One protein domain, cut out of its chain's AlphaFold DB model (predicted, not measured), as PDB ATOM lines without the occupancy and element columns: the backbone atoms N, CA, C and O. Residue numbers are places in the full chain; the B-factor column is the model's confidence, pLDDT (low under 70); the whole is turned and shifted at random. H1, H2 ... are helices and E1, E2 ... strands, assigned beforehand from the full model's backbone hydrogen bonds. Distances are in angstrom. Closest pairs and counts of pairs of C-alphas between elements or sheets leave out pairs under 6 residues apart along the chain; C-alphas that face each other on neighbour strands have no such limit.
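Overview. This is residues 782 to 876 of the 1126 residues of an uncharacterized protein of Kaistia sp. 32K (UniProt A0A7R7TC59). Two long helices, H1 and H3, sit side by side and run the same way, and a two-stranded hairpin, E1 and E2, lies over H1 with E1 next to it; short H2 is on the hairpin's side of the helix pair and touches both helices. On the other side of the helices runs the long unnamed stretch of residues 782 to 804. The printed part has 95 residues, with H1, H2, E1, E2 and H3 in that order along the chain; the class is mixed, helices and strands, and the sheet is antiparallel. The whole is compact, with a radius of gyration of the C-alphas of 13.5 A, and flat, spanning 43 by 31 by 16 A.

Along the chain. E1 is residues 834 to 838, 13.0 A long, and E2 residues 845 to 850, 14.6 A. H1, residues 805 to 822, runs 25.6 A from C-alpha 805 at (-81.531, 26.259, 25.735). H2 is residues 827 to 831, 6.4 A. H3, residues 857 to 874, runs 25.9 A to C-alpha 874 at (-89.861, -8.259, 36.000).

Arrangement. E1 and E2 form an antiparallel hairpin at 148 degrees, with N 835 and O 849 at 2.9 A and N 846 and O 837 at 2.8 A, within hydrogen-bond range. The closest C-alphas of H1 and E1, those of Ala 814 and Ala 835, are 5.6 A apart. H1 and E2 are apart, as are E1 and H3. H1 and H3 touch, closest at the C-alphas of Val 815 and Val 859, 5.8 A, with a shallow tilt of 12 degrees, the same way. H2 touches residues 818 to 822 of H1, closest at the C-alphas of Ala 821 and Val 830, 5.5 A. H2 touches residues 863 to 871 of H3, closest at the C-alphas of Ile 827 and Ile 867, 5.4 A. In H1, H2 and H3 every O i to N i+4 pair is within hydrogen-bond range.

Size, cuts and confidence. The C-alphas farthest apart, those of Thr 842 and Pro 876, are 45.0 A apart. The printed part has no cut, and no link between named elements is long. The mean pLDDT of the printed part is 80.7; 18 residues are under 70, among them 794 to 798 and 864 to 868.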
ATOM      1  N   GLU A 782     -86.037  -3.572  24.814       87.56
ATOM      2  CA  GLU A 782     -86.831  -3.077  23.684       87.56
ATOM      3  C   GLU A 782     -88.272  -2.667  24.050       87.56
ATOM      4  O   GLU A 782     -89.070  -2.336  23.176       87.56
ATOM      5  N   LYS A 783     -88.631  -2.725  25.341       84.56
ATOM      6  CA  LYS A 783     -89.948  -2.356  25.883       84.56
ATOM      7  C   LYS A 783     -89.892  -1.287  26.982       84.56
ATOM      8  O   LYS A 783     -90.837  -1.182  27.762       84.56
ATOM      9  N   ILE A 784     -88.801  -0.527  27.064       84.75
ATOM     10  CA  ILE A 784     -88.762   0.741  27.806       84.75
ATOM     11  C   ILE A 784     -89.180   1.871  26.863       84.75
ATOM     12  O   ILE A 784     -88.684   1.943  25.738       84.75
ATOM     13  N   SER A 785     -90.074   2.751  27.315       84.75
ATOM     14  CA  SER A 785     -90.489   3.935  26.564       84.75
ATOM     15  C   SER A 785     -89.331   4.910  26.361       84.75
ATOM     16  O   SER A 785     -88.592   5.212  27.299       84.75
ATOM     17  N   GLU A 786     -89.198   5.441  25.148       87.50
ATOM     18  CA  GLU A 786     -88.214   6.478  24.826       87.50
ATOM     19  C   GLU A 786     -88.442   7.764  25.648       87.50
ATOM     20  O   GLU A 786     -89.576   8.060  26.051       87.50
ATOM     21  N   PRO A 787     -87.377   8.530  25.940       87.38
ATOM     22  CA  PRO A 787     -87.479   9.765  26.704       87.38
ATOM     23  C   PRO A 787     -88.164  10.895  25.913       87.38
ATOM     24  O   PRO A 787     -88.002  10.993  24.696       87.38
ATOM     25  N   PRO A 788     -88.882  11.815  26.588       78.38
ATOM     26  CA  PRO A 788     -89.390  13.021  25.943       78.38
ATOM     27  C   PRO A 788     -88.226  13.960  25.595       78.38
ATOM     28  O   PRO A 788     -87.511  14.406  26.493       78.38
ATOM     29  N   SER A 789     -88.055  14.297  24.313       85.88
ATOM     30  CA  SER A 789     -86.996  15.225  23.907       85.88
ATOM     31  C   SER A 789     -87.286  16.654  24.369       85.88
ATOM     32  O   SER A 789     -88.373  17.192  24.152       85.88
ATOM     33  N   PHE A 790     -86.273  17.287  24.955       85.88
ATOM     34  CA  PHE A 790     -86.254  18.703  25.320       85.88
ATOM     35  C   PHE A 790     -85.669  19.578  24.203       85.88
ATOM     36  O   PHE A 790     -85.693  20.795  24.336       85.88
ATOM     37  N   LEU A 791     -85.162  18.990  23.118       85.38
ATOM     38  CA  LEU A 791     -84.709  19.709  21.918       85.38
ATOM     39  C   LEU A 791     -85.765  19.698  20.794       85.38
ATOM     40  O   LEU A 791     -85.720  20.524  19.889       85.38
ATOM     41  N   ASN A 792     -86.750  18.794  20.861       82.94
ATOM     42  CA  ASN A 792     -87.927  18.790  19.986       82.94
ATOM     43  C   ASN A 792     -89.201  18.469  20.789       82.94
ATOM     44  O   ASN A 792     -89.771  17.376  20.715       82.94
ATOM     45  N   TRP A 793     -89.639  19.425  21.606       79.75
ATOM     46  CA  TRP A 793     -90.701  19.199  22.579       79.75
ATOM     47  C   TRP A 793     -92.060  18.973  21.913       79.75
ATOM     48  O   TRP A 793     -92.549  19.787  21.122       79.75
ATOM     49  N   GLY A 794     -92.669  17.827  22.228       69.25
ATOM     50  CA  GLY A 794     -93.925  17.379  21.624       69.25
ATOM     51  C   GLY A 794     -93.855  17.160  20.107       69.25
ATOM     52  O   GLY A 794     -94.897  17.190  19.462       69.25
ATOM     53  N   GLY A 795     -92.656  17.007  19.526       67.00
ATOM     54  CA  GLY A 795     -92.469  16.899  18.073       67.00
ATOM     55  C   GLY A 795     -92.738  18.199  17.300       67.00
ATOM     56  O   GLY A 795     -92.869  18.166  16.081       67.00
ATOM     57  N   SER A 796     -92.855  19.340  17.992       65.88
ATOM     58  CA  SER A 796     -93.323  20.609  17.413       65.88
ATOM     59  C   SER A 796     -92.234  21.488  16.778       65.88
ATOM     60  O   SER A 796     -92.518  22.626  16.407       65.88
ATOM     61  N   GLY A 797     -90.992  20.997  16.682       65.56
ATOM     62  CA  GLY A 797     -89.840  21.762  16.191       65.56
ATOM     63  C   GLY A 797     -89.383  22.874  17.142       65.56
ATOM     64  O   GLY A 797     -88.697  23.801  16.719       65.56
ATOM     65  N   LYS A 798     -89.796  22.814  18.414       67.25
ATOM     66  CA  LYS A 798     -89.484  23.808  19.447       67.25
ATOM     67  C   LYS A 798     -88.605  23.205  20.532       67.25
ATOM     68  O   LYS A 798     -88.845  22.078  20.972       67.25
ATOM     69  N   ASP A 799     -87.668  24.011  21.018       71.12
ATOM     70  CA  ASP A 799     -86.966  23.753  22.271       71.12
ATOM     71  C   ASP A 799     -87.946  23.573  23.446       71.12
ATOM     72  O   ASP A 799     -89.092  24.033  23.434       71.12
ATOM     73  N   GLY A 800     -87.468  22.869  24.467       73.94
ATOM     74  CA  GLY A 800     -88.214  22.394  25.624       73.94
ATOM     75  C   GLY A 800     -88.831  23.455  26.539       73.94
ATOM     76  O   GLY A 800     -88.678  24.658  26.340       73.94
ATOM     77  N   PRO A 801     -89.523  23.009  27.606       76.69
ATOM     78  CA  PRO A 801     -90.340  23.858  28.478       76.69
ATOM     79  C   PRO A 801     -89.557  24.909  29.288       76.69
ATOM     80  O   PRO A 801     -90.161  25.646  30.068       76.69
ATOM     81  N   SER A 802     -88.233  25.004  29.133       81.06
ATOM     82  CA  SER A 802     -87.450  26.150  29.588       81.06
ATOM     83  C   SER A 802     -87.193  27.136  28.449       81.06
ATOM     84  O   SER A 802     -86.732  26.753  27.381       81.06
ATOM     85  N   SER A 803     -87.332  28.436  28.716       81.19
ATOM     86  CA  SER A 803     -86.871  29.518  27.827       81.19
ATOM     87  C   SER A 803     -85.338  29.684  27.786       81.19
ATOM     88  O   SER A 803     -84.829  30.723  27.364       81.19
ATOM     89  N   LYS A 804     -84.583  28.685  28.261       83.81
ATOM     90  CA  LYS A 804     -83.119  28.661  28.335       83.81
ATOM     91  C   LYS A 804     -82.601  27.375  27.666       83.81
ATOM     92  O   LYS A 804     -82.738  26.306  28.268       83.81
ATOM     93  N   PRO A 805     -81.974  27.446  26.474       83.56
ATOM     94  CA  PRO A 805     -81.531  26.259  25.735       83.56
ATOM     95  C   PRO A 805     -80.623  25.314  26.535       83.56
ATOM     96  O   PRO A 805     -80.820  24.103  26.496       83.56
ATOM     97  N   PHE A 806     -79.707  25.844  27.356       81.44
ATOM     98  CA  PHE A 806     -78.832  25.022  28.205       81.44
ATOM     99  C   PHE A 806     -79.606  24.166  29.226       81.44
ATOM    100  O   PHE A 806     -79.220  23.031  29.490       81.44
ATOM    101  N   VAL A 807     -80.733  24.655  29.762       83.94
ATOM    102  CA  VAL A 807     -81.587  23.886  30.689       83.94
ATOM    103  C   VAL A 807     -82.284  22.747  29.948       83.94
ATOM    104  O   VAL A 807     -82.435  21.653  30.489       83.94
ATOM    105  N   ASN A 808     -82.698  22.983  28.704       86.50
ATOM    106  CA  ASN A 808     -83.295  21.956  27.856       86.50
ATOM    107  C   ASN A 808     -82.258  20.883  27.485       86.50
ATOM    108  O   ASN A 808     -82.510  19.702  27.707       86.50
ATOM    109  N   GLN A 809     -81.058  21.281  27.054       86.50
ATOM    110  CA  GLN A 809     -79.952  20.371  26.738       86.50
ATOM    111  C   GLN A 809     -79.482  19.547  27.955       86.50
ATOM    112  O   GLN A 809     -79.221  18.349  27.833       86.50
ATOM    113  N   ALA A 810     -79.437  20.150  29.147       85.75
ATOM    114  CA  ALA A 810     -79.150  19.449  30.399       85.75
ATOM    115  C   ALA A 810     -80.233  18.416  30.759       85.75
ATOM    116  O   ALA A 810     -79.922  17.290  31.150       85.75
ATOM    117  N   ASN A 811     -81.512  18.774  30.597       88.94
ATOM    118  CA  ASN A 811     -82.621  17.851  30.832       88.94
ATOM    119  C   ASN A 811     -82.643  16.699  29.815       88.94
ATOM    120  O   ASN A 811     -82.875  15.565  30.226       88.94
ATOM    121  N   GLU A 812     -82.356  16.966  28.534       91.19
ATOM    122  CA  GLU A 812     -82.176  15.958  27.476       91.19
ATOM    123  C   GLU A 812     -81.095  14.944  27.886       91.19
ATOM    124  O   GLU A 812     -81.380  13.757  28.036       91.19
ATOM    125  N   LYS A 813     -79.879  15.419  28.198       91.12
ATOM    126  CA  LYS A 813     -78.763  14.591  28.696       91.12
ATOM    127  C   LYS A 813     -79.174  13.729  29.900       91.12
ATOM    128  O   LYS A 813     -78.811  12.554  29.965       91.12
ATOM    129  N   ALA A 814     -79.962  14.280  30.827       91.94
ATOM    130  CA  ALA A 814     -80.458  13.552  31.992       91.94
ATOM    131  C   ALA A 814     -81.480  12.452  31.637       91.94
ATOM    132  O   ALA A 814     -81.363  11.341  32.155       91.94
ATOM    133  N   VAL A 815     -82.457  12.705  30.753       92.44
ATOM    134  CA  VAL A 815     -83.441  11.672  30.360       92.44
ATOM    135  C   VAL A 815     -82.851  10.590  29.459       92.44
ATOM    136  O   VAL A 815     -83.202   9.425  29.629       92.44
ATOM    137  N   GLN A 816     -81.886  10.920  28.599       94.94
ATOM    138  CA  GLN A 816     -81.146   9.914  27.831       94.94
ATOM    139  C   GLN A 816     -80.320   9.003  28.760       94.94
ATOM    140  O   GLN A 816     -80.364   7.780  28.635       94.94
ATOM    141  N   ALA A 817     -79.650   9.560  29.778       94.19
ATOM    142  CA  ALA A 817     -78.941   8.759  30.781       94.19
ATOM    143  C   ALA A 817     -79.885   7.850  31.600       94.19
ATOM    144  O   ALA A 817     -79.535   6.703  31.893       94.19
ATOM    145  N   ILE A 818     -81.096   8.323  31.928       92.56
ATOM    146  CA  ILE A 818     -82.152   7.503  32.550       92.56
ATOM    147  C   ILE A 818     -82.553   6.347  31.626       92.56
ATOM    148  O   ILE A 818     -82.671   5.218  32.099       92.56
ATOM    149  N   TYR A 819     -82.737   6.604  30.328       94.94
ATOM    150  CA  TYR A 819     -83.137   5.595  29.344       94.94
ATOM    151  C   TYR A 819     -82.086   4.483  29.194       94.94
ATOM    152  O   TYR A 819     -82.428   3.299  29.238       94.94
ATOM    153  N   GLU A 820     -80.798   4.833  29.113       94.56
ATOM    154  CA  GLU A 820     -79.713   3.839  29.089       94.56
ATOM    155  C   GLU A 820     -79.629   3.031  30.390       94.56
ATOM    156  O   GLU A 820     -79.528   1.802  30.351       94.56
ATOM    157  N   ALA A 821     -79.745   3.682  31.554       90.44
ATOM    158  CA  ALA A 821     -79.798   2.983  32.837       90.44
ATOM    159  C   ALA A 821     -81.006   2.031  32.917       90.44
ATOM    160  O   ALA A 821     -80.881   0.904  33.405       90.44
ATOM    161  N   ALA A 822     -82.160   2.438  32.384       86.12
ATOM    162  CA  ALA A 822     -83.387   1.654  32.392       86.12
ATOM    163  C   ALA A 822     -83.322   0.417  31.487       86.12
ATOM    164  O   ALA A 822     -83.758  -0.663  31.891       86.12
ATOM    165  N   LYS A 823     -82.687   0.531  30.312       92.38
ATOM    166  CA  LYS A 823     -82.430  -0.591  29.390       92.38
ATOM    167  C   LYS A 823     -81.536  -1.693  29.976       92.38
ATOM    168  O   LYS A 823     -81.462  -2.776  29.403       92.38
ATOM    169  N   THR A 824     -80.922  -1.490  31.147       88.12
ATOM    170  CA  THR A 824     -80.245  -2.570  31.897       88.12
ATOM    171  C   THR A 824     -81.193  -3.479  32.692       88.12
ATOM    172  O   THR A 824     -80.765  -4.517  33.196       88.12
ATOM    173  N   GLY A 825     -82.465  -3.095  32.861       76.94
ATOM    174  CA  GLY A 825     -83.420  -3.793  33.728       76.94
ATOM    175  C   GLY A 825     -83.141  -3.631  35.228       76.94
ATOM    176  O   GLY A 825     -83.720  -4.349  36.044       76.94
ATOM    177  N   SER A 826     -82.255  -2.707  35.614       83.50
ATOM    178  CA  SER A 826     -81.891  -2.448  37.007       83.50
ATOM    179  C   SER A 826     -82.574  -1.192  37.541       83.50
ATOM    180  O   SER A 826     -82.162  -0.067  37.259       83.50
ATOM    181  N   ILE A 827     -83.588  -1.387  38.389       76.50
ATOM    182  CA  ILE A 827     -84.251  -0.303  39.132       76.50
ATOM    183  C   ILE A 827     -83.228   0.523  39.931       76.50
ATOM    184  O   ILE A 827     -83.327   1.747  39.988       76.50
ATOM    185  N   ASP A 828     -82.231  -0.130  40.529       77.62
ATOM    186  CA  ASP A 828     -81.241   0.551  41.366       77.62
ATOM    187  C   ASP A 828     -80.208   1.326  40.529       77.62
ATOM    188  O   ASP A 828     -79.710   2.349  40.991       77.62
ATOM    189  N   ALA A 829     -79.960   0.934  39.271       86.25
ATOM    190  CA  ALA A 829     -79.168   1.751  38.345       86.25
ATOM    191  C   ALA A 829     -79.873   3.075  38.006       86.25
ATOM    192  O   ALA A 829     -79.206   4.097  37.895       86.25
ATOM    193  N   VAL A 830     -81.210   3.081  37.900       83.62
ATOM    194  CA  VAL A 830     -81.985   4.317  37.694       83.62
ATOM    195  C   VAL A 830     -82.074   5.150  38.983       83.62
ATOM    196  O   VAL A 830     -81.983   6.370  38.917       83.62
ATOM    197  N   LYS A 831     -82.208   4.531  40.167       85.75
ATOM    198  CA  LYS A 831     -82.248   5.261  41.457       85.75
ATOM    199  C   LYS A 831     -80.934   5.954  41.816       85.75
ATOM    200  O   LYS A 831     -80.959   7.067  42.336       85.75
ATOM    201  N   GLU A 832     -79.806   5.278  41.597       89.25
ATOM    202  CA  GLU A 832     -78.480   5.795  41.956       89.25
ATOM    203  C   GLU A 832     -77.871   6.690  40.868       89.25
ATOM    204  O   GLU A 832     -76.832   7.305  41.100       89.25
ATOM    205  N   LEU A 833     -78.529   6.813  39.709       93.19
ATOM    206  CA  LEU A 833     -78.149   7.769  38.677       93.19
ATOM    207  C   LEU A 833     -78.306   9.208  39.189       93.19
ATOM    208  O   LEU A 833     -79.358   9.608  39.702       93.19
ATOM    209  N   THR A 834     -77.259  10.004  39.001       94.00
ATOM    210  CA  THR A 834     -77.264  11.448  39.236       94.00
ATOM    211  C   THR A 834     -77.234  12.215  37.918       94.00
ATOM    212  O   THR A 834     -76.707  11.743  36.913       94.00
ATOM    213  N   ALA A 835     -77.811  13.414  37.932       90.50
ATOM    214  CA  ALA A 835     -77.747  14.387  36.850       90.50
ATOM    215  C   ALA A 835     -77.257  15.733  37.400       90.50
ATOM    216  O   ALA A 835     -77.496  16.060  38.568       90.50
ATOM    217  N   GLU A 836     -76.550  16.496  36.570       86.38
ATOM    218  CA  GLU A 836     -76.044  17.829  36.911       86.38
ATOM    219  C   GLU A 836     -77.206  18.790  37.203       86.38
ATOM    220  O   GLU A 836     -78.216  18.805  36.499       86.38
ATOM    221  N   THR A 837     -77.060  19.615  38.238       81.50
ATOM    222  CA  THR A 837     -77.981  20.718  38.529       81.50
ATOM    223  C   THR A 837     -77.356  22.033  38.096       81.50
ATOM    224  O   THR A 837     -76.148  22.220  38.211       81.50
ATOM    225  N   TYR A 838     -78.189  22.957  37.626       80.12
ATOM    226  CA  TYR A 838     -77.758  24.214  37.019       80.12
ATOM    227  C   TYR A 838     -78.420  25.401  37.707       80.12
ATOM    228  O   TYR A 838     -79.580  25.307  38.125       80.12
ATOM    229  N   ASP A 839     -77.706  26.521  37.806       78.19
ATOM    230  CA  ASP A 839     -78.344  27.790  38.137       78.19
ATOM    231  C   ASP A 839     -79.246  28.253  36.979       78.19
ATOM    232  O   ASP A 839     -78.958  28.037  35.800       78.19
ATOM    233  N   LYS A 840     -80.380  28.877  37.313       68.94
ATOM    234  CA  LYS A 840     -81.406  29.261  36.328       68.94
ATOM    235  C   LYS A 840     -81.166  30.634  35.691       68.94
ATOM    236  O   LYS A 840     -81.804  30.938  34.681       68.94
ATOM    237  N   ALA A 841     -80.292  31.452  36.273       70.56
ATOM    238  CA  ALA A 841     -79.908  32.763  35.771       70.56
ATOM    239  C   ALA A 841     -78.578  32.707  35.003       70.56
ATOM    240  O   ALA A 841     -78.550  33.166  33.860       70.56
ATOM    241  N   THR A 842     -77.523  32.118  35.585       74.56
ATOM    242  CA  THR A 842     -76.171  32.066  34.982       74.56
ATOM    243  C   THR A 842     -75.970  30.879  34.042       74.56
ATOM    244  O   THR A 842     -75.271  31.005  33.041       74.56
ATOM    245  N   GLY A 843     -76.606  29.739  34.326       68.25
ATOM    246  CA  GLY A 843     -76.378  28.483  33.604       68.25
ATOM    247  C   GLY A 843     -75.123  27.717  34.024       68.25
ATOM    248  O   GLY A 843     -74.767  26.734  33.379       68.25
ATOM    249  N   GLU A 844     -74.476  28.117  35.118       78.06
ATOM    250  CA  GLU A 844     -73.370  27.367  35.715       78.06
ATOM    251  C   GLU A 844     -73.863  26.097  36.427       78.06
ATOM    252  O   GLU A 844     -74.996  26.027  36.916       78.06
ATOM    253  N   VAL A 845     -72.996  25.083  36.510       78.75
ATOM    254  CA  VAL A 845     -73.281  23.832  37.229       78.75
ATOM    255  C   VAL A 845     -73.212  24.087  38.735       78.75
ATOM    256  O   VAL A 845     -72.141  24.314  39.292       78.75
ATOM    257  N   THR A 846     -74.354  24.006  39.414       78.88
ATOM    258  CA  THR A 846     -74.478  24.172  40.873       78.88
ATOM    259  C   THR A 846     -74.216  22.886  41.658       78.88
ATOM    260  O   THR A 846     -74.128  22.922  42.883       78.88
ATOM    261  N   GLY A 847     -74.102  21.744  40.975       84.81
ATOM    262  CA  GLY A 847     -73.817  20.448  41.585       84.81
ATOM    263  C   GLY A 847     -74.421  19.291  40.794       84.81
ATOM    264  O   GLY A 847     -74.534  19.342  39.570       84.81
ATOM    265  N   SER A 848     -74.829  18.238  41.500       86.12
ATOM    266  CA  SER A 848     -75.574  17.113  40.926       86.12
ATOM    267  C   SER A 848     -76.576  16.556  41.932       86.12
ATOM    268  O   SER A 848     -76.266  16.470  43.121       86.12
ATOM    269  N   ALA A 849     -77.739  16.117  41.457       86.00
ATOM    270  CA  ALA A 849     -78.794  15.501  42.262       86.00
ATOM    271  C   ALA A 849     -79.157  14.116  41.711       86.00
ATOM    272  O   ALA A 849     -78.995  13.859  40.517       86.00
ATOM    273  N   LYS A 850     -79.688  13.221  42.554       90.75
ATOM    274  CA  LYS A 850     -80.279  11.960  42.074       90.75
ATOM    275  C   LYS A 850     -81.454  12.255  41.150       90.75
ATOM    276  O   LYS A 850     -82.220  13.178  41.409       90.75
ATOM    277  N   VAL A 851     -81.650  11.459  40.100       87.25
ATOM    278  CA  VAL A 851     -82.684  11.748  39.084       87.25
ATOM    279  C   VAL A 851     -84.113  11.798  39.650       87.25
ATOM    280  O   VAL A 851     -84.924  12.602  39.198       87.25
ATOM    281  N   LEU A 852     -84.406  11.033  40.709       86.31
ATOM    282  CA  LEU A 852     -85.688  11.074  41.436       86.31
ATOM    283  C   LEU A 852     -85.855  12.307  42.349       86.31
ATOM    284  O   LEU A 852     -86.953  12.578  42.840       86.31
ATOM    285  N   GLU A 853     -84.789  13.066  42.576       86.75
ATOM    286  CA  GLU A 853     -84.729  14.284  43.396       86.75
ATOM    287  C   GLU A 853     -84.401  15.527  42.547       86.75
ATOM    288  O   GLU A 853     -84.356  16.642  43.063       86.75
ATOM    289  N   HIS A 854     -84.220  15.347  41.236       88.06
ATOM    290  CA  HIS A 854     -83.790  16.386  40.310       88.06
ATOM    291  C   HIS A 854     -84.790  17.563  40.244       88.06
ATOM    292  O   HIS A 854     -86.006  17.332  40.228       88.06
ATOM    293  N   PRO A 855     -84.326  18.829  40.145       84.94
ATOM    294  CA  PRO A 855     -85.213  20.000  40.119       84.94
ATOM    295  C   PRO A 855     -86.229  20.004  38.964       84.94
ATOM    296  O   PRO A 855     -87.330  20.546  39.104       84.94
ATOM    297  N   SER A 856     -85.881  19.401  37.822       84.50
ATOM    298  CA  SER A 856     -86.788  19.261  36.678       84.50
ATOM    299  C   SER A 856     -87.801  18.140  36.905       84.50
ATOM    300  O   SER A 856     -87.451  16.960  36.954       84.50
ATOM    301  N   GLN A 857     -89.081  18.515  36.989       79.81
ATOM    302  CA  GLN A 857     -90.182  17.574  37.221       79.81
ATOM    303  C   GLN A 857     -90.336  16.551  36.086       79.81
ATOM    304  O   GLN A 857     -90.786  15.436  36.330       79.81
ATOM    305  N   HIS A 858     -89.917  16.898  34.867       81.38
ATOM    306  CA  HIS A 858     -89.943  15.995  33.716       81.38
ATOM    307  C   HIS A 858     -88.854  14.912  33.809       81.38
ATOM    308  O   HIS A 858     -89.159  13.740  33.620       81.38
ATOM    309  N   VAL A 859     -87.623  15.275  34.206       85.62
ATOM    310  CA  VAL A 859     -86.530  14.312  34.472       85.62
ATOM    311  C   VAL A 859     -86.930  13.346  35.593       85.62
ATOM    312  O   VAL A 859     -86.856  12.129  35.431       85.62
ATOM    313  N   LYS A 860     -87.449  13.887  36.704       83.31
ATOM    314  CA  LYS A 860     -87.957  13.107  37.842       83.31
ATOM    315  C   LYS A 860     -89.127  12.194  37.463       83.31
ATOM    316  O   LYS A 860     -89.174  11.041  37.894       83.31
ATOM    317  N   GLY A 861     -90.069  12.699  36.666       63.34
ATOM    318  CA  GLY A 861     -91.217  11.940  36.175       63.34
ATOM    319  C   GLY A 861     -90.794  10.762  35.299       63.34
ATOM    320  O   GLY A 861     -91.245   9.643  35.533       63.34
ATOM    321  N   TYR A 862     -89.871  10.994  34.363       80.56
ATOM    322  CA  TYR A 862     -89.354   9.953  33.476       80.56
ATOM    323  C   TYR A 862     -88.519   8.900  34.228       80.56
ATOM    324  O   TYR A 862     -88.720   7.705  34.022       80.56
ATOM    325  N   ALA A 863     -87.683   9.299  35.197       74.12
ATOM    326  CA  ALA A 863     -86.985   8.358  36.084       74.12
ATOM    327  C   ALA A 863     -87.952   7.428  36.839       74.12
ATOM    328  O   ALA A 863     -87.716   6.223  36.944       74.12
ATOM    329  N   GLN A 864     -89.070   7.968  37.338       68.19
ATOM    330  CA  GLN A 864     -90.091   7.165  38.011       68.19
ATOM    331  C   GLN A 864     -90.873   6.271  37.035       68.19
ATOM    332  O   GLN A 864     -91.199   5.138  37.391       68.19
ATOM    333  N   GLN A 865     -91.160   6.743  35.817       66.50
ATOM    334  CA  GLN A 865     -91.787   5.942  34.761       66.50
ATOM    335  C   GLN A 865     -90.911   4.739  34.386       66.50
ATOM    336  O   GLN A 865     -91.381   3.606  34.450       66.50
ATOM    337  N   ALA A 866     -89.630   4.967  34.097       67.75
ATOM    338  CA  ALA A 866     -88.682   3.918  33.743       67.75
ATOM    339  C   ALA A 866     -88.569   2.836  34.837       67.75
ATOM    340  O   ALA A 866     -88.613   1.642  34.545       67.75
ATOM    341  N   ILE A 867     -88.517   3.232  36.116       64.62
ATOM    342  CA  ILE A 867     -88.553   2.293  37.253       64.62
ATOM    343  C   ILE A 867     -89.842   1.456  37.264       64.62
ATOM    344  O   ILE A 867     -89.789   0.251  37.523       64.62
ATOM    345  N   ASN A 868     -90.991   2.071  36.972       58.09
ATOM    346  CA  ASN A 868     -92.278   1.375  36.932       58.09
ATOM    347  C   ASN A 868     -92.339   0.367  35.773       58.09
ATOM    348  O   ASN A 868     -92.828  -0.743  35.971       58.09
ATOM    349  N   GLU A 869     -91.813   0.714  34.597       70.94
ATOM    350  CA  GLU A 869     -91.761  -0.169  33.424       70.94
ATOM    351  C   GLU A 869     -90.852  -1.382  33.666       70.94
ATOM    352  O   GLU A 869     -91.274  -2.518  33.447       70.94
ATOM    353  N   ILE A 870     -89.651  -1.175  34.222       72.06
ATOM    354  CA  ILE A 870     -88.758  -2.270  34.642       72.06
ATOM    355  C   ILE A 870     -89.467  -3.191  35.644       72.06
ATOM    356  O   ILE A 870     -89.425  -4.418  35.507       72.06
ATOM    357  N   ASN A 871     -90.149  -2.615  36.641       66.38
ATOM    358  CA  ASN A 871     -90.884  -3.388  37.637       66.38
ATOM    359  C   ASN A 871     -92.044  -4.179  37.012       66.38
ATOM    360  O   ASN A 871     -92.202  -5.356  37.323       66.38
ATOM    361  N   TYR A 872     -92.810  -3.580  36.098       66.75
ATOM    362  CA  TYR A 872     -93.919  -4.239  35.401       66.75
ATOM    363  C   TYR A 872     -93.445  -5.386  34.496       66.75
ATOM    364  O   TYR A 872     -94.148  -6.378  34.339       66.75
ATOM    365  N   GLN A 873     -92.240  -5.304  33.927       72.94
ATOM    366  CA  GLN A 873     -91.670  -6.393  33.128       72.94
ATOM    367  C   GLN A 873     -91.094  -7.547  33.967       72.94
ATOM    368  O   GLN A 873     -91.204  -8.708  33.571       72.94
ATOM    369  N   LEU A 874     -90.473  -7.252  35.116       69.19
ATOM    370  CA  LEU A 874     -89.861  -8.259  36.000       69.19
ATOM    371  C   LEU A 874     -90.858  -8.902  36.974       69.19
ATOM    372  O   LEU A 874     -90.730 -10.087  37.301       69.19
ATOM    373  N   ASN A 875     -91.847  -8.123  37.413       60.50
ATOM    374  CA  ASN A 875     -92.917  -8.491  38.338       60.50
ATOM    375  C   ASN A 875     -94.308  -8.153  37.743       60.50
ATOM    376  O   ASN A 875     -95.091  -7.459  38.399       60.50
ATOM    377  N   PRO A 876     -94.644  -8.601  36.513       54.66
ATOM    378  CA  PRO A 876     -95.955  -8.351  35.925       54.66
ATOM    379  C   PRO A 876     -97.049  -8.919  36.832       54.66
ATOM    380  O   PRO A 876     -96.883 -10.005  37.404       54.66
TER     381      PRO A 876